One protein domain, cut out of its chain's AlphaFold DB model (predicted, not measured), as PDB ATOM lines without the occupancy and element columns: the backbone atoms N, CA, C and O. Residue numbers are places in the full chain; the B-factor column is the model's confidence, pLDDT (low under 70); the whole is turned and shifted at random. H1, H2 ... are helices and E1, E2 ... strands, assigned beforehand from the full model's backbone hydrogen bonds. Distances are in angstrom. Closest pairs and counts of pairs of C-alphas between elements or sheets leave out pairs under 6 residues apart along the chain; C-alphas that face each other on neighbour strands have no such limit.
ATOM      1  N   TRP A 169     212.336 201.516 175.184       63.62
ATOM      2  CA  TRP A 169     213.469 201.935 176.000       63.62
ATOM      3  C   TRP A 169     214.019 200.818 176.895       63.62
ATOM      4  O   TRP A 169     215.220 200.563 176.829       63.62
ATOM      5  N   LEU A 170     213.177 200.077 177.638       67.62
ATOM      6  CA  LEU A 170     213.663 198.938 178.434       67.62
ATOM      7  C   LEU A 170     214.219 197.828 177.542       67.62
ATOM      8  O   LEU A 170     215.234 197.217 177.877       67.62
ATOM      9  N   LYS A 171     213.630 197.622 176.356       72.69
ATOM     10  CA  LYS A 171     214.195 196.711 175.353       72.69
ATOM     11  C   LYS A 171     215.592 197.155 174.907       72.69
ATOM     12  O   LYS A 171     216.517 196.347 174.930       72.69
ATOM     13  N   THR A 172     215.772 198.427 174.549       74.06
ATOM     14  CA  THR A 172     217.088 198.971 174.176       74.06
ATOM     15  C   THR A 172     218.091 198.867 175.326       74.06
ATOM     16  O   THR A 172     219.238 198.494 175.098       74.06
ATOM     17  N   HIS A 173     217.671 199.123 176.564       77.19
ATOM     18  CA  HIS A 173     218.517 198.952 177.746       77.19
ATOM     19  C   HIS A 173     218.976 197.514 177.923       77.19
ATOM     20  O   HIS A 173     220.166 197.268 178.111       77.19
ATOM     21  N   ARG A 174     218.048 196.562 177.799       80.75
ATOM     22  CA  ARG A 174     218.345 195.134 177.878       80.75
ATOM     23  C   ARG A 174     219.320 194.698 176.787       80.75
ATOM     24  O   ARG A 174     220.283 194.005 177.088       80.75
ATOM     25  N   GLU A 175     219.126 195.151 175.550       82.50
ATOM     26  CA  GLU A 175     220.032 194.861 174.428       82.50
ATOM     27  C   GLU A 175     221.440 195.447 174.642       82.50
ATOM     28  O   GLU A 175     222.438 194.787 174.341       82.50
ATOM     29  N   ILE A 176     221.543 196.671 175.177       82.00
ATOM     30  CA  ILE A 176     222.831 197.291 175.523       82.00
ATOM     31  C   ILE A 176     223.514 196.491 176.634       82.00
ATOM     32  O   ILE A 176     224.665 196.087 176.465       82.00
ATOM     33  N   LEU A 177     222.804 196.218 177.733       84.31
ATOM     34  CA  LEU A 177     223.306 195.432 178.861       84.31
ATOM     35  C   LEU A 177     223.824 194.066 178.406       84.31
ATOM     36  O   LEU A 177     224.962 193.719 178.701       84.31
ATOM     37  N   GLN A 178     223.041 193.342 177.605       87.75
ATOM     38  CA  GLN A 178     223.412 192.032 177.070       87.75
ATOM     39  C   GLN A 178     224.729 192.093 176.280       87.75
ATOM     40  O   GLN A 178     225.634 191.282 176.494       87.75
ATOM     41  N   ARG A 179     224.880 193.079 175.383       82.81
ATOM     42  CA  ARG A 179     226.112 193.262 174.595       82.81
ATOM     43  C   ARG A 179     227.315 193.582 175.474       82.81
ATOM     44  O   ARG A 179     228.390 193.023 175.247       82.81
ATOM     45  N   VAL A 180     227.143 194.466 176.456       81.25
ATOM     46  CA  VAL A 180     228.225 194.850 177.367       81.25
ATOM     47  C   VAL A 180     228.629 193.662 178.234       81.25
ATOM     48  O   VAL A 180     229.811 193.327 178.261       81.25
ATOM     49  N   PHE A 181     227.673 192.967 178.857       85.19
ATOM     50  CA  PHE A 181     227.947 191.777 179.664       85.19
ATOM     51  C   PHE A 181     228.703 190.721 178.865       85.19
ATOM     52  O   PHE A 181     229.759 190.264 179.299       85.19
ATOM     53  N   ARG A 182     228.244 190.408 177.647       85.69
ATOM     54  CA  ARG A 182     228.949 189.486 176.751       85.69
ATOM     55  C   ARG A 182     230.386 189.929 176.480       85.69
ATOM     56  O   ARG A 182     231.297 189.109 176.531       85.69
ATOM     57  N   SER A 183     230.593 191.207 176.160       81.94
ATOM     58  CA  SER A 183     231.923 191.741 175.848       81.94
ATOM     59  C   SER A 183     232.886 191.584 177.024       81.94
ATOM     60  O   SER A 183     234.019 191.142 176.836       81.94
ATOM     61  N   VAL A 184     232.418 191.894 178.234       76.56
ATOM     62  CA  VAL A 184     233.205 191.767 179.463       76.56
ATOM     63  C   VAL A 184     233.536 190.302 179.742       76.56
ATOM     64  O   VAL A 184     234.697 189.979 179.973       76.56
ATOM     65  N   ILE A 185     232.546 189.410 179.653       81.19
ATOM     66  CA  ILE A 185     232.742 187.974 179.884       81.19
ATOM     67  C   ILE A 185     233.771 187.392 178.904       81.19
ATOM     68  O   ILE A 185     234.692 186.692 179.320       81.19
ATOM     69  N   VAL A 186     233.663 187.717 177.610       82.50
ATOM     70  CA  VAL A 186     234.578 187.225 176.562       82.50
ATOM     71  C   VAL A 186     236.018 187.704 176.769       82.50
ATOM     72  O   VAL A 186     236.951 186.972 176.450       82.50
ATOM     73  N   ARG A 187     236.218 188.911 177.312       75.88
ATOM     74  CA  ARG A 187     237.554 189.460 177.611       75.88
ATOM     75  C   ARG A 187     238.228 188.812 178.824       75.88
ATOM     76  O   ARG A 187     239.364 189.162 179.120       75.88
ATOM     77  N   GLY A 188     237.545 187.886 179.493       70.69
ATOM     78  CA  GLY A 188     237.961 187.345 180.773       70.69
ATOM     79  C   GLY A 188     237.476 188.262 181.885       70.69
ATOM     80  O   GLY A 188     238.080 189.294 182.176       70.69
ATOM     81  N   LEU A 189     236.381 187.869 182.537       70.25
ATOM     82  CA  LEU A 189     235.963 188.441 183.815       70.25
ATOM     83  C   LEU A 189     236.955 187.966 184.900       70.25
ATOM     84  O   LEU A 189     236.637 187.127 185.735       70.25
ATOM     85  N   GLU A 190     238.204 188.435 184.825       55.06
ATOM     86  CA  GLU A 190     239.324 187.999 185.677       55.06
ATOM     87  C   GLU A 190     239.232 188.566 187.108       55.06
ATOM     88  O   GLU A 190     239.885 188.068 188.024       55.06
ATOM     89  N   LYS A 191     238.402 189.598 187.317       52.91
ATOM     90  CA  LYS A 191     238.117 190.216 188.621       52.91
ATOM     91  C   LYS A 191     236.701 189.844 189.070       52.91
ATOM     92  O   LYS A 191     235.786 189.784 188.259       52.91
ATOM     93  N   ARG A 192     236.518 189.591 190.368       60.62
ATOM     94  CA  ARG A 192     235.293 188.995 190.941       60.62
ATOM     95  C   ARG A 192     234.032 189.872 190.820       60.62
ATOM     96  O   ARG A 192     232.936 189.321 190.785       60.62
ATOM     97  N   VAL A 193     234.193 191.190 190.671       60.03
ATOM     98  CA  VAL A 193     233.132 192.185 190.416       60.03
ATOM     99  C   VAL A 193     233.648 193.162 189.365       60.03
ATOM    100  O   VAL A 193     234.728 193.733 189.546       60.03
ATOM    101  N   VAL A 194     232.927 193.358 188.261       64.06
ATOM    102  CA  VAL A 194     233.379 194.230 187.173       64.06
ATOM    103  C   VAL A 194     232.239 195.066 186.576       64.06
ATOM    104  O   VAL A 194     231.165 194.567 186.258       64.06
ATOM    105  N   PHE A 195     232.560 196.353 186.403       61.78
ATOM    106  CA  PHE A 195     231.885 197.424 185.660       61.78
ATOM    107  C   PHE A 195     230.447 197.800 186.061       61.78
ATOM    108  O   PHE A 195     229.516 197.091 185.695       61.78
ATOM    109  N   PRO A 196     230.255 198.974 186.698       61.28
ATOM    110  CA  PRO A 196     228.983 199.689 186.718       61.28
ATOM    111  C   PRO A 196     228.579 200.161 185.310       61.28
ATOM    112  O   PRO A 196     229.274 200.979 184.712       61.28
ATOM    113  N   ILE A 197     227.447 199.697 184.781       67.50
ATOM    114  CA  ILE A 197     226.807 200.286 183.592       67.50
ATOM    115  C   ILE A 197     225.748 201.285 184.055       67.50
ATOM    116  O   ILE A 197     224.851 200.911 184.807       67.50
ATOM    117  N   LEU A 198     225.843 202.535 183.599       68.69
ATOM    118  CA  LEU A 198     224.947 203.618 184.007       68.69
ATOM    119  C   LEU A 198     223.781 203.808 183.043       68.69
ATOM    120  O   LEU A 198     223.976 204.007 181.848       68.69
ATOM    121  N   PHE A 199     222.576 203.892 183.577       70.00
ATOM    122  CA  PHE A 199     221.430 204.405 182.847       70.00
ATOM    123  C   PHE A 199     220.844 205.598 183.583       70.00
ATOM    124  O   PHE A 199     220.515 205.503 184.763       70.00
ATOM    125  N   ASP A 200     220.666 206.699 182.856       60.50
ATOM    126  CA  ASP A 200     220.099 207.967 183.330       60.50
ATOM    127  C   ASP A 200     218.574 207.899 183.548       60.50
ATOM    128  O   ASP A 200     217.845 208.805 183.140       60.50
ATOM    129  N   ASN A 201     218.076 206.791 184.107       68.88
ATOM    130  CA  ASN A 201     216.697 206.614 184.555       68.88
ATOM    131  C   ASN A 201     216.531 205.254 185.265       68.88
ATOM    132  O   ASN A 201     217.197 204.267 184.924       68.88
ATOM    133  N   TYR A 202     215.629 205.211 186.248       69.69
ATOM    134  CA  TYR A 202     215.077 203.980 186.819       69.69
ATOM    135  C   TYR A 202     213.553 203.935 186.613       69.69
ATOM    136  O   TYR A 202     212.838 204.781 187.140       69.69
ATOM    137  N   CYS A 203     213.038 202.959 185.855       67.25
ATOM    138  CA  CYS A 203     211.594 202.755 185.626       67.25
ATOM    139  C   CYS A 203     210.806 204.004 185.161       67.25
ATOM    140  O   CYS A 203     209.658 204.202 185.546       67.25
ATOM    141  N   GLY A 204     211.407 204.862 184.336       66.12
ATOM    142  CA  GLY A 204     210.813 206.128 183.882       66.12
ATOM    143  C   GLY A 204     211.228 207.356 184.701       66.12
ATOM    144  O   GLY A 204     211.009 208.480 184.253       66.12
ATOM    145  N   ASP A 205     211.854 207.167 185.863       71.88
ATOM    146  CA  ASP A 205     212.277 208.244 186.757       71.88
ATOM    147  C   ASP A 205     213.667 208.774 186.372       71.88
ATOM    148  O   ASP A 205     214.697 208.168 186.673       71.88
ATOM    149  N   PHE A 206     213.694 209.930 185.705       76.75
ATOM    150  CA  PHE A 206     214.919 210.613 185.267       76.75
ATOM    151  C   PHE A 206     215.671 211.346 186.390       76.75
ATOM    152  O   PHE A 206     216.757 211.881 186.146       76.75
ATOM    153  N   THR A 207     215.121 211.395 187.610       78.81
ATOM    154  CA  THR A 207     215.830 211.930 188.787       78.81
ATOM    155  C   THR A 207     216.794 210.911 189.395       78.81
ATOM    156  O   THR A 207     217.605 211.262 190.250       78.81
ATOM    157  N   LYS A 208     216.743 209.661 188.920       82.69
ATOM    158  CA  LYS A 208     217.560 208.546 189.392       82.69
ATOM    159  C   LYS A 208     218.476 208.020 188.297       82.69
ATOM    160  O   LYS A 208     218.160 208.080 187.110       82.69
ATOM    161  N   ILE A 209     219.603 207.465 188.719       82.81
ATOM    162  CA  ILE A 209     220.547 206.738 187.880       82.81
ATOM    163  C   ILE A 209     220.579 205.287 188.343       82.81
ATOM    164  O   ILE A 209     220.773 205.004 189.524       82.81
ATOM    165  N   THR A 210     220.415 204.370 187.394       83.94
ATOM    166  CA  THR A 210     220.593 202.937 187.634       83.94
ATOM    167  C   THR A 210     222.016 202.545 187.279       83.94
ATOM    168  O   THR A 210     222.473 202.812 186.169       83.94
ATOM    169  N   VAL A 211     222.698 201.874 188.195       83.75
ATOM    170  CA  VAL A 211     224.071 201.409 188.035       83.75
ATOM    171  C   VAL A 211     224.095 199.890 188.117       83.75
ATOM    172  O   VAL A 211     223.724 199.333 189.139       83.75
ATOM    173  N   TRP A 212     224.519 199.200 187.062       84.50
ATOM    174  CA  TRP A 212     224.529 197.732 187.017       84.50
ATOM    175  C   TRP A 212     225.922 197.168 187.226       84.50
ATOM    176  O   TRP A 212     226.794 197.465 186.422       84.50
ATOM    177  N   SER A 213     226.127 196.321 188.228       82.25
ATOM    178  CA  SER A 213     227.387 195.590 188.433       82.25
ATOM    179  C   SER A 213     227.288 194.153 187.923       82.25
ATOM    180  O   SER A 213     226.285 193.517 188.218       82.25
ATOM    181  N   LEU A 214     228.318 193.616 187.250       82.19
ATOM    182  CA  LEU A 214     228.395 192.211 186.804       82.19
ATOM    183  C   LEU A 214     229.472 191.428 187.575       82.19
ATOM    184  O   LEU A 214     230.592 191.909 187.739       82.19
ATOM    185  N   CYS A 215     229.168 190.204 188.011       79.88
ATOM    186  CA  CYS A 215     230.032 189.404 188.885       79.88
ATOM    187  C   CYS A 215     230.065 187.925 188.484       79.88
ATOM    188  O   CYS A 215     229.130 187.419 187.871       79.88
ATOM    189  N   ALA A 216     231.144 187.227 188.849       75.38
ATOM    190  CA  ALA A 216     231.355 185.802 188.547       75.38
ATOM    191  C   ALA A 216     230.791 184.830 189.599       75.38
ATOM    192  O   ALA A 216     230.961 183.621 189.470       75.38
ATOM    193  N   LYS A 217     230.210 185.351 190.683       69.62
ATOM    194  CA  LYS A 217     229.669 184.594 191.819       69.62
ATOM    195  C   LYS A 217     228.329 185.199 192.245       69.62
ATOM    196  O   LYS A 217     228.041 186.322 191.832       69.62
ATOM    197  N   ASP A 218     227.550 184.450 193.032       64.06
ATOM    198  CA  ASP A 218     226.274 184.900 193.616       64.06
ATOM    199  C   ASP A 218     226.460 186.274 194.291       64.06
ATOM    200  O   ASP A 218     227.405 186.484 195.055       64.06
ATOM    201  N   THR A 219     225.612 187.230 193.909       58.22
ATOM    202  CA  THR A 219     225.686 188.643 194.304       58.22
ATOM    203  C   THR A 219     224.860 188.981 195.535       58.22
ATOM    204  O   THR A 219     224.878 190.140 195.968       58.22
ATOM    205  N   SER A 220     224.201 187.989 196.140       58.31
ATOM    206  CA  SER A 220     223.469 188.167 197.398       58.31
ATOM    207  C   SER A 220     224.357 188.654 198.558       58.31
ATOM    208  O   SER A 220     223.843 189.224 199.516       58.31
ATOM    209  N   ASP A 221     225.679 188.576 198.384       59.47
ATOM    210  CA  ASP A 221     226.728 189.024 199.300       59.47
ATOM    211  C   ASP A 221     227.497 190.280 198.824       59.47
ATOM    212  O   ASP A 221     228.627 190.534 199.249       59.47
ATOM    213  N   LEU A 222     226.939 191.080 197.909       72.50
ATOM    214  CA  LEU A 222     227.499 192.400 197.597       72.50
ATOM    215  C   LEU A 222     226.851 193.488 198.444       72.50
ATOM    216  O   LEU A 222     225.646 193.740 198.340       72.50
ATOM    217  N   GLU A 223     227.689 194.187 199.203       76.88
ATOM    218  CA  GLU A 223     227.331 195.327 200.040       76.88
ATOM    219  C   GLU A 223     228.059 196.581 199.545       76.88
ATOM    220  O   GLU A 223     229.275 196.572 199.341       76.88
ATOM    221  N   LEU A 224     227.325 197.673 199.333       77.88
ATOM    222  CA  LEU A 224     227.919 198.945 198.941       77.88
ATOM    223  C   LEU A 224     228.397 199.692 200.194       77.88
ATOM    224  O   LEU A 224     227.608 200.043 201.062       77.88
ATOM    225  N   VAL A 225     229.698 199.951 200.285       78.25
ATOM    226  CA  VAL A 225     230.322 200.586 201.449       78.25
ATOM    227  C   VAL A 225     230.137 202.101 201.390       78.25
ATOM    228  O   VAL A 225     230.499 202.735 200.397       78.25
ATOM    229  N   GLY A 226     229.646 202.690 202.485       74.00
ATOM    230  CA  GLY A 226     229.477 204.142 202.628       74.00
ATOM    231  C   GLY A 226     228.180 204.688 202.027       74.00
ATOM    232  O   GLY A 226     228.054 205.898 201.858       74.00
ATOM    233  N   TYR A 227     227.239 203.799 201.704       72.00
ATOM    234  CA  TYR A 227     225.975 204.102 201.038       72.00
ATOM    235  C   TYR A 227     224.845 203.234 201.612       72.00
ATOM    236  O   TYR A 227     224.142 202.539 200.879       72.00
ATOM    237  N   ASP A 228     224.676 203.287 202.935       60.19
ATOM    238  CA  ASP A 228     223.765 202.423 203.706       60.19
ATOM    239  C   ASP A 228     222.287 202.541 203.276       60.19
ATOM    240  O   ASP A 228     221.483 201.651 203.541       60.19
ATOM    241  N   GLU A 229     221.932 203.625 202.577       66.44
ATOM    242  CA  GLU A 229     220.568 203.933 202.133       66.44
ATOM    243  C   GLU A 229     220.357 203.813 200.616       66.44
ATOM    244  O   GLU A 229     219.289 204.174 200.128       66.44
ATOM    245  N   VAL A 230     221.339 203.336 199.838       69.00
ATOM    246  CA  VAL A 230     221.155 203.189 198.383       69.00
ATOM    247  C   VAL A 230     220.258 201.982 198.103       69.00
ATOM    248  O   VAL A 230     220.670 200.845 198.355       69.00
ATOM    249  N   PRO A 231     219.044 202.181 197.551       71.00
ATOM    250  CA  PRO A 231     218.190 201.062 197.209       71.00
ATOM    251  C   PRO A 231     218.840 200.229 196.103       71.00
ATOM    252  O   PRO A 231     219.360 200.751 195.110       71.00
ATOM    253  N   TYR A 232     218.787 198.913 196.267       68.75
ATOM    254  CA  TYR A 232     219.080 197.986 195.187       68.75
ATOM    255  C   TYR A 232     217.797 197.700 194.404       68.75
ATOM    256  O   TYR A 232     216.706 197.590 194.963       68.75
ATOM    257  N   GLY A 233     217.939 197.640 193.084       71.06
ATOM    258  CA  GLY A 233     216.892 197.222 192.168       71.06
ATOM    259  C   GLY A 233     216.942 195.715 191.941       71.06
ATOM    260  O   GLY A 233     217.159 194.929 192.859       71.06
ATOM    261  N   TYR A 234     216.752 195.314 190.689       76.12
ATOM    262  CA  TYR A 234     216.725 193.908 190.308       76.12
ATOM    263  C   TYR A 234     218.104 193.241 190.351       76.12
ATOM    264  O   TYR A 234     219.126 193.852 190.023       76.12
ATOM    265  N   GLU A 235     218.091 191.957 190.698       82.50
ATOM    266  CA  GLU A 235     219.226 191.043 190.641       82.50
ATOM    267  C   GLU A 235     218.902 189.910 189.661       82.50
ATOM    268  O   GLU A 235     217.814 189.336 189.706       82.50
ATOM    269  N   TYR A 236     219.826 189.612 188.749       84.62
ATOM    270  CA  TYR A 236     219.621 188.628 187.690       84.62
ATOM    271  C   TYR A 236     220.829 187.725 187.515       84.62
ATOM    272  O   TYR A 236     221.973 188.175 187.582       84.62
ATOM    273  N   ARG A 237     220.574 186.469 187.148       85.44
ATOM    274  CA  ARG A 237     221.610 185.602 186.589       85.44
ATOM    275  C   ARG A 237     221.954 186.060 185.174       85.44
ATOM    276  O   ARG A 237     221.105 186.601 184.462       85.44
ATOM    277  N   VAL A 238     223.201 185.840 184.763       87.00
ATOM    278  CA  VAL A 238     223.735 186.226 183.452       87.00
ATOM    279  C   VAL A 238     224.496 185.054 182.821       87.00
ATOM    280  O   VAL A 238     225.363 184.431 183.437       87.00
ATOM    281  N   LYS A 239     224.174 184.746 181.566       89.81
ATOM    282  CA  LYS A 239     224.839 183.726 180.749       89.81
ATOM    283  C   LYS A 239     226.149 184.224 180.145       89.81
ATOM    284  O   LYS A 239     226.330 185.427 179.960       89.81
ATOM    285  N   PRO A 240     227.029 183.313 179.687       88.62
ATOM    286  CA  PRO A 240     228.239 183.688 178.957       88.62
ATOM    287  C   PRO A 240     227.995 184.522 177.690       88.62
ATOM    288  O   PRO A 240     228.853 185.299 177.277       88.62
ATOM    289  N   ASN A 241     226.825 184.380 177.061       88.25
ATOM    290  CA  ASN A 241     226.434 185.166 175.890       88.25
ATOM    291  C   ASN A 241     225.856 186.554 176.244       88.25
ATOM    292  O   ASN A 241     225.503 187.296 175.327       88.25
ATOM    293  N   GLY A 242     225.777 186.898 177.534       86.06
ATOM    294  CA  GLY A 242     225.224 188.146 178.051       86.06
ATOM    295  C   GLY A 242     223.718 188.127 178.312       86.06
ATOM    296  O   GLY A 242     223.211 189.119 178.825       86.06
ATOM    297  N   ASP A 243     222.995 187.050 177.982       88.56
ATOM    298  CA  ASP A 243     221.567 186.932 178.308       88.56
ATOM    299  C   ASP A 243     221.375 186.960 179.820       88.56
ATOM    300  O   ASP A 243     222.081 186.265 180.548       88.56
ATOM    301  N   PHE A 244     220.411 187.742 180.296       87.12
ATOM    302  CA  PHE A 244     220.147 187.892 181.723       87.12
ATOM    303  C   PHE A 244     218.653 187.983 182.028       87.12
ATOM    304  O   PHE A 244     217.856 188.380 181.170       87.12
ATOM    305  N   GLY A 245     218.283 187.604 183.249       83.38
ATOM    306  CA  GLY A 245     216.909 187.599 183.746       83.38
ATOM    307  C   GLY A 245     216.730 186.646 184.929       83.38
ATOM    308  O   GLY A 245     217.687 186.006 185.364       83.38
ATOM    309  N   PHE A 246     215.498 186.533 185.426       75.19
ATOM    310  CA  PHE A 246     215.137 185.546 186.452       75.19
ATOM    311  C   PHE A 246     215.128 184.111 185.896       75.19
ATOM    312  O   PHE A 246     215.421 183.160 186.611       75.19
ATOM    313  N   HIS A 247     214.875 183.958 184.592       76.25
ATOM    314  CA  HIS A 247     214.682 182.669 183.915       76.25
ATOM    315  C   HIS A 247     215.743 182.345 182.864       76.25
ATOM    316  O   HIS A 247     215.433 181.895 181.762       76.25
ATOM    317  N   VAL A 248     217.013 182.620 183.155       74.81
ATOM    318  CA  VAL A 248     218.089 182.283 182.208       74.81
ATOM    319  C   VAL A 248     218.648 180.874 182.405       74.81
ATOM    320  O   VAL A 248     219.205 180.324 181.464       74.81
ATOM    321  N   GLY A 249     218.424 180.238 183.554       68.94
ATOM    322  CA  GLY A 249     218.794 178.841 183.802       68.94
ATOM    323  C   GLY A 249     220.208 178.592 184.299       68.94
ATOM    324  O   GLY A 249     220.976 179.518 184.555       68.94
ATOM    325  N   ASP A 250     220.528 177.309 184.483       70.56
ATOM    326  CA  ASP A 250     221.683 176.867 185.276       70.56
ATOM    327  C   ASP A 250     223.043 177.150 184.638       70.56
ATOM    328  O   ASP A 250     224.045 177.268 185.344       70.56
ATOM    329  N   ASP A 251     223.082 177.342 183.320       81.50
ATOM    330  CA  ASP A 251     224.268 177.719 182.549       81.50
ATOM    331  C   ASP A 251     224.604 179.221 182.640       81.50
ATOM    332  O   ASP A 251     225.396 179.731 181.844       81.50
ATOM    333  N   ALA A 252     224.026 179.933 183.610       84.94
ATOM    334  CA  ALA A 252     224.317 181.323 183.935       84.94
ATOM    335  C   ALA A 252     225.205 181.430 185.194       84.94
ATOM    336  O   ALA A 252     224.681 181.556 186.306       84.94
ATOM    337  N   PRO A 253     226.546 181.344 185.063       82.88
ATOM    338  CA  PRO A 253     227.465 181.371 186.204       82.88
ATOM    339  C   PRO A 253     227.736 182.792 186.718       82.88
ATOM    340  O   PRO A 253     228.433 182.959 187.714       82.88
ATOM    341  N   TYR A 254     227.231 183.812 186.025       85.19
ATOM    342  CA  TYR A 254     227.428 185.211 186.368       85.19
ATOM    343  C   TYR A 254     226.149 185.800 186.963       85.19
ATOM    344  O   TYR A 254     225.053 185.281 186.753       85.19
ATOM    345  N   TRP A 255     226.292 186.924 187.652       84.88
ATOM    346  CA  TRP A 255     225.200 187.641 188.297       84.88
ATOM    347  C   TRP A 255     225.318 189.139 188.064       84.88
ATOM    348  O   TRP A 255     226.424 189.674 187.963       84.88
ATOM    349  N   THR A 256     224.185 189.825 187.973       85.19
ATOM    350  CA  THR A 256     224.124 191.278 187.855       85.19
ATOM    351  C   THR A 256     223.151 191.876 188.853       85.19
ATOM    352  O   THR A 256     222.108 191.288 189.123       85.19
ATOM    353  N   LYS A 257     223.489 193.050 189.386       85.25
ATOM    354  CA  LYS A 257     222.698 193.763 190.395       85.25
ATOM    355  C   LYS A 257     222.591 195.236 190.028       85.25
ATOM    356  O   LYS A 257     223.598 195.861 189.684       85.25
ATOM    357  N   ALA A 258     221.376 195.772 190.091       85.19
ATOM    358  CA  ALA A 258     221.104 197.191 189.910       85.19
ATOM    359  C   ALA A 258     221.219 197.948 191.240       85.19
ATOM    360  O   ALA A 258     220.604 197.572 192.233       85.19
ATOM    361  N   TRP A 259     221.937 199.063 191.231       85.19
ATOM    362  CA  TRP A 259     222.065 200.019 192.328       85.19
ATOM    363  C   TRP A 259     221.439 201.341 191.892       85.19
ATOM    364  O   TRP A 259     221.717 201.811 190.787       85.19
ATOM    365  N   ILE A 260     220.581 201.936 192.714       86.25
ATOM    366  CA  ILE A 260     219.775 203.089 192.307       86.25
ATOM    367  C   ILE A 260     220.225 204.320 193.088       86.25
ATOM    368  O   ILE A 260     219.992 204.423 194.287       86.25
ATOM    369  N   PHE A 261     220.827 205.283 192.396       83.75
ATOM    370  CA  PHE A 261     221.318 206.519 193.003       83.75
ATOM    371  C   PHE A 261     220.444 207.709 192.613       83.75
ATOM    372  O   PHE A 261     219.982 207.776 191.470       83.75
ATOM    373  N   PRO A 262     220.266 208.700 193.499       84.88
ATOM    374  CA  PRO A 262     219.871 210.037 193.078       84.88
ATOM    375  C   PRO A 262     220.875 210.580 192.053       84.88
ATOM    376  O   PRO A 262     222.087 210.406 192.199       84.88
ATOM    377  N   LYS A 263     220.385 211.228 190.991       81.25
ATOM    378  CA  LYS A 263     221.221 211.706 189.878       81.25
ATOM    379  C   LYS A 263     222.311 212.688 190.318       81.25
ATOM    380  O   LYS A 263     223.391 212.715 189.733       81.25
ATOM    381  N   ASP A 264     222.034 213.480 191.343       82.12
ATOM    382  CA  ASP A 264     222.940 214.452 191.957       82.12
ATOM    383  C   ASP A 264     223.932 213.831 192.955       82.12
ATOM    384  O   ASP A 264     224.879 214.499 193.366       82.12
ATOM    385  N   GLN A 265     223.755 212.557 193.314       82.00
ATOM    386  CA  GLN A 265     224.576 211.836 194.291       82.00
ATOM    387  C   GLN A 265     225.331 210.651 193.682       82.00
ATOM    388  O   GLN A 265     225.819 209.792 194.417       82.00
ATOM    389  N   LEU A 266     225.440 210.584 192.351       77.38
ATOM    390  CA  LEU A 266     226.165 209.510 191.682       77.38
ATOM    391  C   LEU A 266     227.641 209.501 192.132       77.38
ATOM    392  O   LEU A 266     228.359 210.476 191.878       77.38
ATOM    393  N   PRO A 267     228.133 208.414 192.756       74.88
ATOM    394  CA  PRO A 267     229.548 208.297 193.069       74.88
ATOM    395  C   PRO A 267     230.422 208.336 191.814       74.88
ATOM    396  O   PRO A 267     230.061 207.831 190.757       74.88
ATOM    397  N   THR A 268     231.652 208.827 191.946       75.56
ATOM    398  CA  THR A 268     232.693 208.597 190.926       75.56
ATOM    399  C   THR A 268     233.288 207.190 191.025       75.56
ATOM    400  O   THR A 268     233.922 206.708 190.087       75.56
ATOM    401  N   ARG A 269     233.122 206.530 192.179       76.44
ATOM    402  CA  ARG A 269     233.645 205.198 192.498       76.44
ATOM    403  C   ARG A 269     232.661 204.435 193.370       76.44
ATOM    404  O   ARG A 269     232.212 204.968 194.378       76.44
ATOM    405  N   LEU A 270     232.403 203.181 193.028       76.75
ATOM    406  CA  LEU A 270     231.719 202.249 193.918       76.75
ATOM    407  C   LEU A 270     232.753 201.506 194.750       76.75
ATOM    408  O   LEU A 270     233.716 200.963 194.208       76.75
ATOM    409  N   ILE A 271     232.539 201.463 196.058       79.62
ATOM    410  CA  ILE A 271     233.290 200.602 196.964       79.62
ATOM    411  C   ILE A 271     232.340 199.484 197.359       79.62
ATOM    412  O   ILE A 271     231.356 199.726 198.045       79.62
ATOM    413  N   VAL A 272     232.607 198.275 196.889       76.88
ATOM    414  CA  VAL A 272     231.759 197.110 197.125       76.88
ATOM    415  C   VAL A 272     232.518 196.139 198.007       76.88
ATOM    416  O   VAL A 272     233.651 195.769 197.703       76.88
ATOM    417  N   LYS A 273     231.900 195.725 199.103       78.00
ATOM    418  CA  LYS A 273     232.361 194.618 199.924       78.00
ATOM    419  C   LYS A 273     231.708 193.345 199.396       78.00
ATOM    420  O   LYS A 273     230.487 193.276 199.303       78.00
ATOM    421  N   ALA A 274     232.530 192.384 198.996       74.25
ATOM    422  CA  ALA A 274     232.083 191.090 198.499       74.25
ATOM    423  C   ALA A 274     232.412 190.019 199.538       74.25
ATOM    424  O   ALA A 274     233.583 189.879 199.902       74.25
ATOM    425  N   TYR A 275     231.405 189.282 200.010       69.81
ATOM    426  CA  TYR A 275     231.633 188.167 200.928       69.81
ATOM    427  C   TYR A 275     231.919 186.862 200.175       69.81
ATOM    428  O   TYR A 275     231.535 186.639 199.025       69.81
ATOM    429  N   HIS A 276     232.706 186.013 200.816       65.94
ATOM    430  CA  HIS A 276     233.018 184.661 200.399       65.94
ATOM    431  C   HIS A 276     232.125 183.673 201.144       65.94
ATOM    432  O   HIS A 276     231.572 183.970 202.197       65.94
ATOM    433  N   THR A 277     232.024 182.455 200.612       63.66
ATOM    434  CA  THR A 277     231.237 181.367 201.213       63.66
ATOM    435  C   THR A 277     231.720 180.957 202.609       63.66
ATOM    436  O   THR A 277     231.002 180.276 203.332       63.66
ATOM    437  N   ASP A 278     232.943 181.335 202.985       71.00
ATOM    438  CA  ASP A 278     233.543 181.161 204.311       71.00
ATOM    439  C   ASP A 278     233.406 182.409 205.209       71.00
ATOM    440  O   ASP A 278     233.991 182.449 206.291       71.00
ATOM    441  N   TYR A 279     232.602 183.397 204.797       66.25
ATOM    442  CA  TYR A 279     232.382 184.690 205.455       66.25
ATOM    443  C   TYR A 279     233.603 185.620 205.504       66.25
ATOM    444  O   TYR A 279     233.549 186.671 206.153       66.25
ATOM    445  N   GLU A 280     234.687 185.308 204.792       71.94
ATOM    446  CA  GLU A 280     235.713 186.309 204.516       71.94
ATOM    447  C   GLU A 280     235.163 187.379 203.564       71.94
ATOM    448  O   GLU A 280     234.229 187.137 202.804       71.94
ATOM    449  N   SER A 281     235.718 188.589 203.606       72.12
ATOM    450  CA  SER A 281     235.269 189.670 202.726       72.12
ATOM    451  C   SER A 281     236.439 190.395 202.097       72.12
ATOM    452  O   SER A 281     237.457 190.625 202.752       72.12
ATOM    453  N   GLU A 282     236.261 190.813 200.852       74.19
ATOM    454  CA  GLU A 282     237.195 191.687 200.156       74.19
ATOM    455  C   GLU A 282     236.520 193.007 199.787       74.19
ATOM    456  O   GLU A 282     235.326 193.055 199.488       74.19
ATOM    457  N   ILE A 283     237.293 194.093 199.812       76.06
ATOM    458  CA  ILE A 283     236.833 195.407 199.366       76.06
ATOM    459  C   ILE A 283     237.304 195.617 197.934       76.06
ATOM    460  O   ILE A 283     238.500 195.607 197.641       76.06
ATOM    461  N   ILE A 284     236.349 195.863 197.047       74.19
ATOM    462  CA  ILE A 284     236.566 196.101 195.630       74.19
ATOM    463  C   ILE A 284     236.187 197.547 195.346       74.19
ATOM    464  O   ILE A 284     235.051 197.961 195.550       74.19
ATOM    465  N   THR A 285     237.144 198.331 194.860       72.69
ATOM    466  CA  THR A 285     236.864 199.678 194.357       72.69
ATOM    467  C   THR A 285     236.737 199.625 192.844       72.69
ATOM    468  O   THR A 285     237.654 199.168 192.159       72.69
ATOM    469  N   VAL A 286     235.608 200.096 192.325       70.81
ATOM    470  CA  VAL A 286     235.317 200.139 190.895       70.81
ATOM    471  C   VAL A 286     235.057 201.582 190.491       70.81
ATOM    472  O   VAL A 286     234.148 202.227 191.011       70.81
ATOM    473  N   ASP A 287     235.856 202.100 189.560       70.25
ATOM    474  CA  ASP A 287     235.590 203.408 188.966       70.25
ATOM    475  C   ASP A 287     234.289 203.349 188.158       70.25
ATOM    476  O   ASP A 287     234.102 202.457 187.324       70.25
ATOM    477  N   ILE A 288     233.398 204.312 188.396       68.44
ATOM    478  CA  ILE A 288     232.219 204.485 187.556       68.44
ATOM    479  C   ILE A 288     232.674 205.137 186.256       68.44
ATOM    480  O   ILE A 288     233.040 206.311 186.221       68.44
TER     481      ILE A 288
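What this domain is: This is residues 169 to 288 of the 306 residues of an uncharacterized protein of Thermogemmata fonticola (UniProt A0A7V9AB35). Two antiparallel sheets form a sandwich with crossed strands: a strongly twisted one in the order E1, E2, E5, E4 and a smaller one in the order E3, E6, E7. Helix H1 covers the larger sheet's opposite face. The 120 printed residues include one named helix, then seven named strands, of mixed class. The whole is compact, with a radius of gyration of the C-alphas of 13.8 A and spans of 35 by 35 by 24 A.

How they stand to each other: Begin with H1, residues 169 to 186, where every O i to N i+4 pair is within hydrogen-bond range. It makes two layers, helix on sheet, with E1, residues 193 to 199, E2, 208 to 215, E5, 254 to 262, and E4, 232 to 238. H1 lies over E2, its height over the sheet 8.0 A, only just slantwise at 31 degrees on the local plane; their closest C-alphas, Phe 181 and Leu 214, are 7.2 A apart. Across this sheet look for N 197 and O 212, 2.8 A, N 211 and O 259, 2.8 A, and N 236 and O 256, 2.9 A. The other sheet has E3, residues 222 to 224, E6, 269 to 275, and E7, 281 to 287; find N 223 and O 273, 2.9 A, and N 272 and O 284, 2.8 A. E1 and E7 touch, closest at the C-alphas of Phe 195 and Val 286, 6.8 A.

Where its parts are: Find C-alpha 169 at (213.469, 201.935, 176.000); H1 runs 25.7 A from there. E5, the longest strand, runs 26.8 A from C-alpha 254 at (227.428, 185.211, 186.368). E7 ends at C-alpha 287, (235.590, 203.408, 188.966).

The domain as a whole: The C-alphas farthest apart, Trp 169 and Asp 278, are 40.4 A apart. The printed part has no cut; E4 to E5 is the long link. Look for pLDDT under 70 in 31 residues, among them 190 to 198.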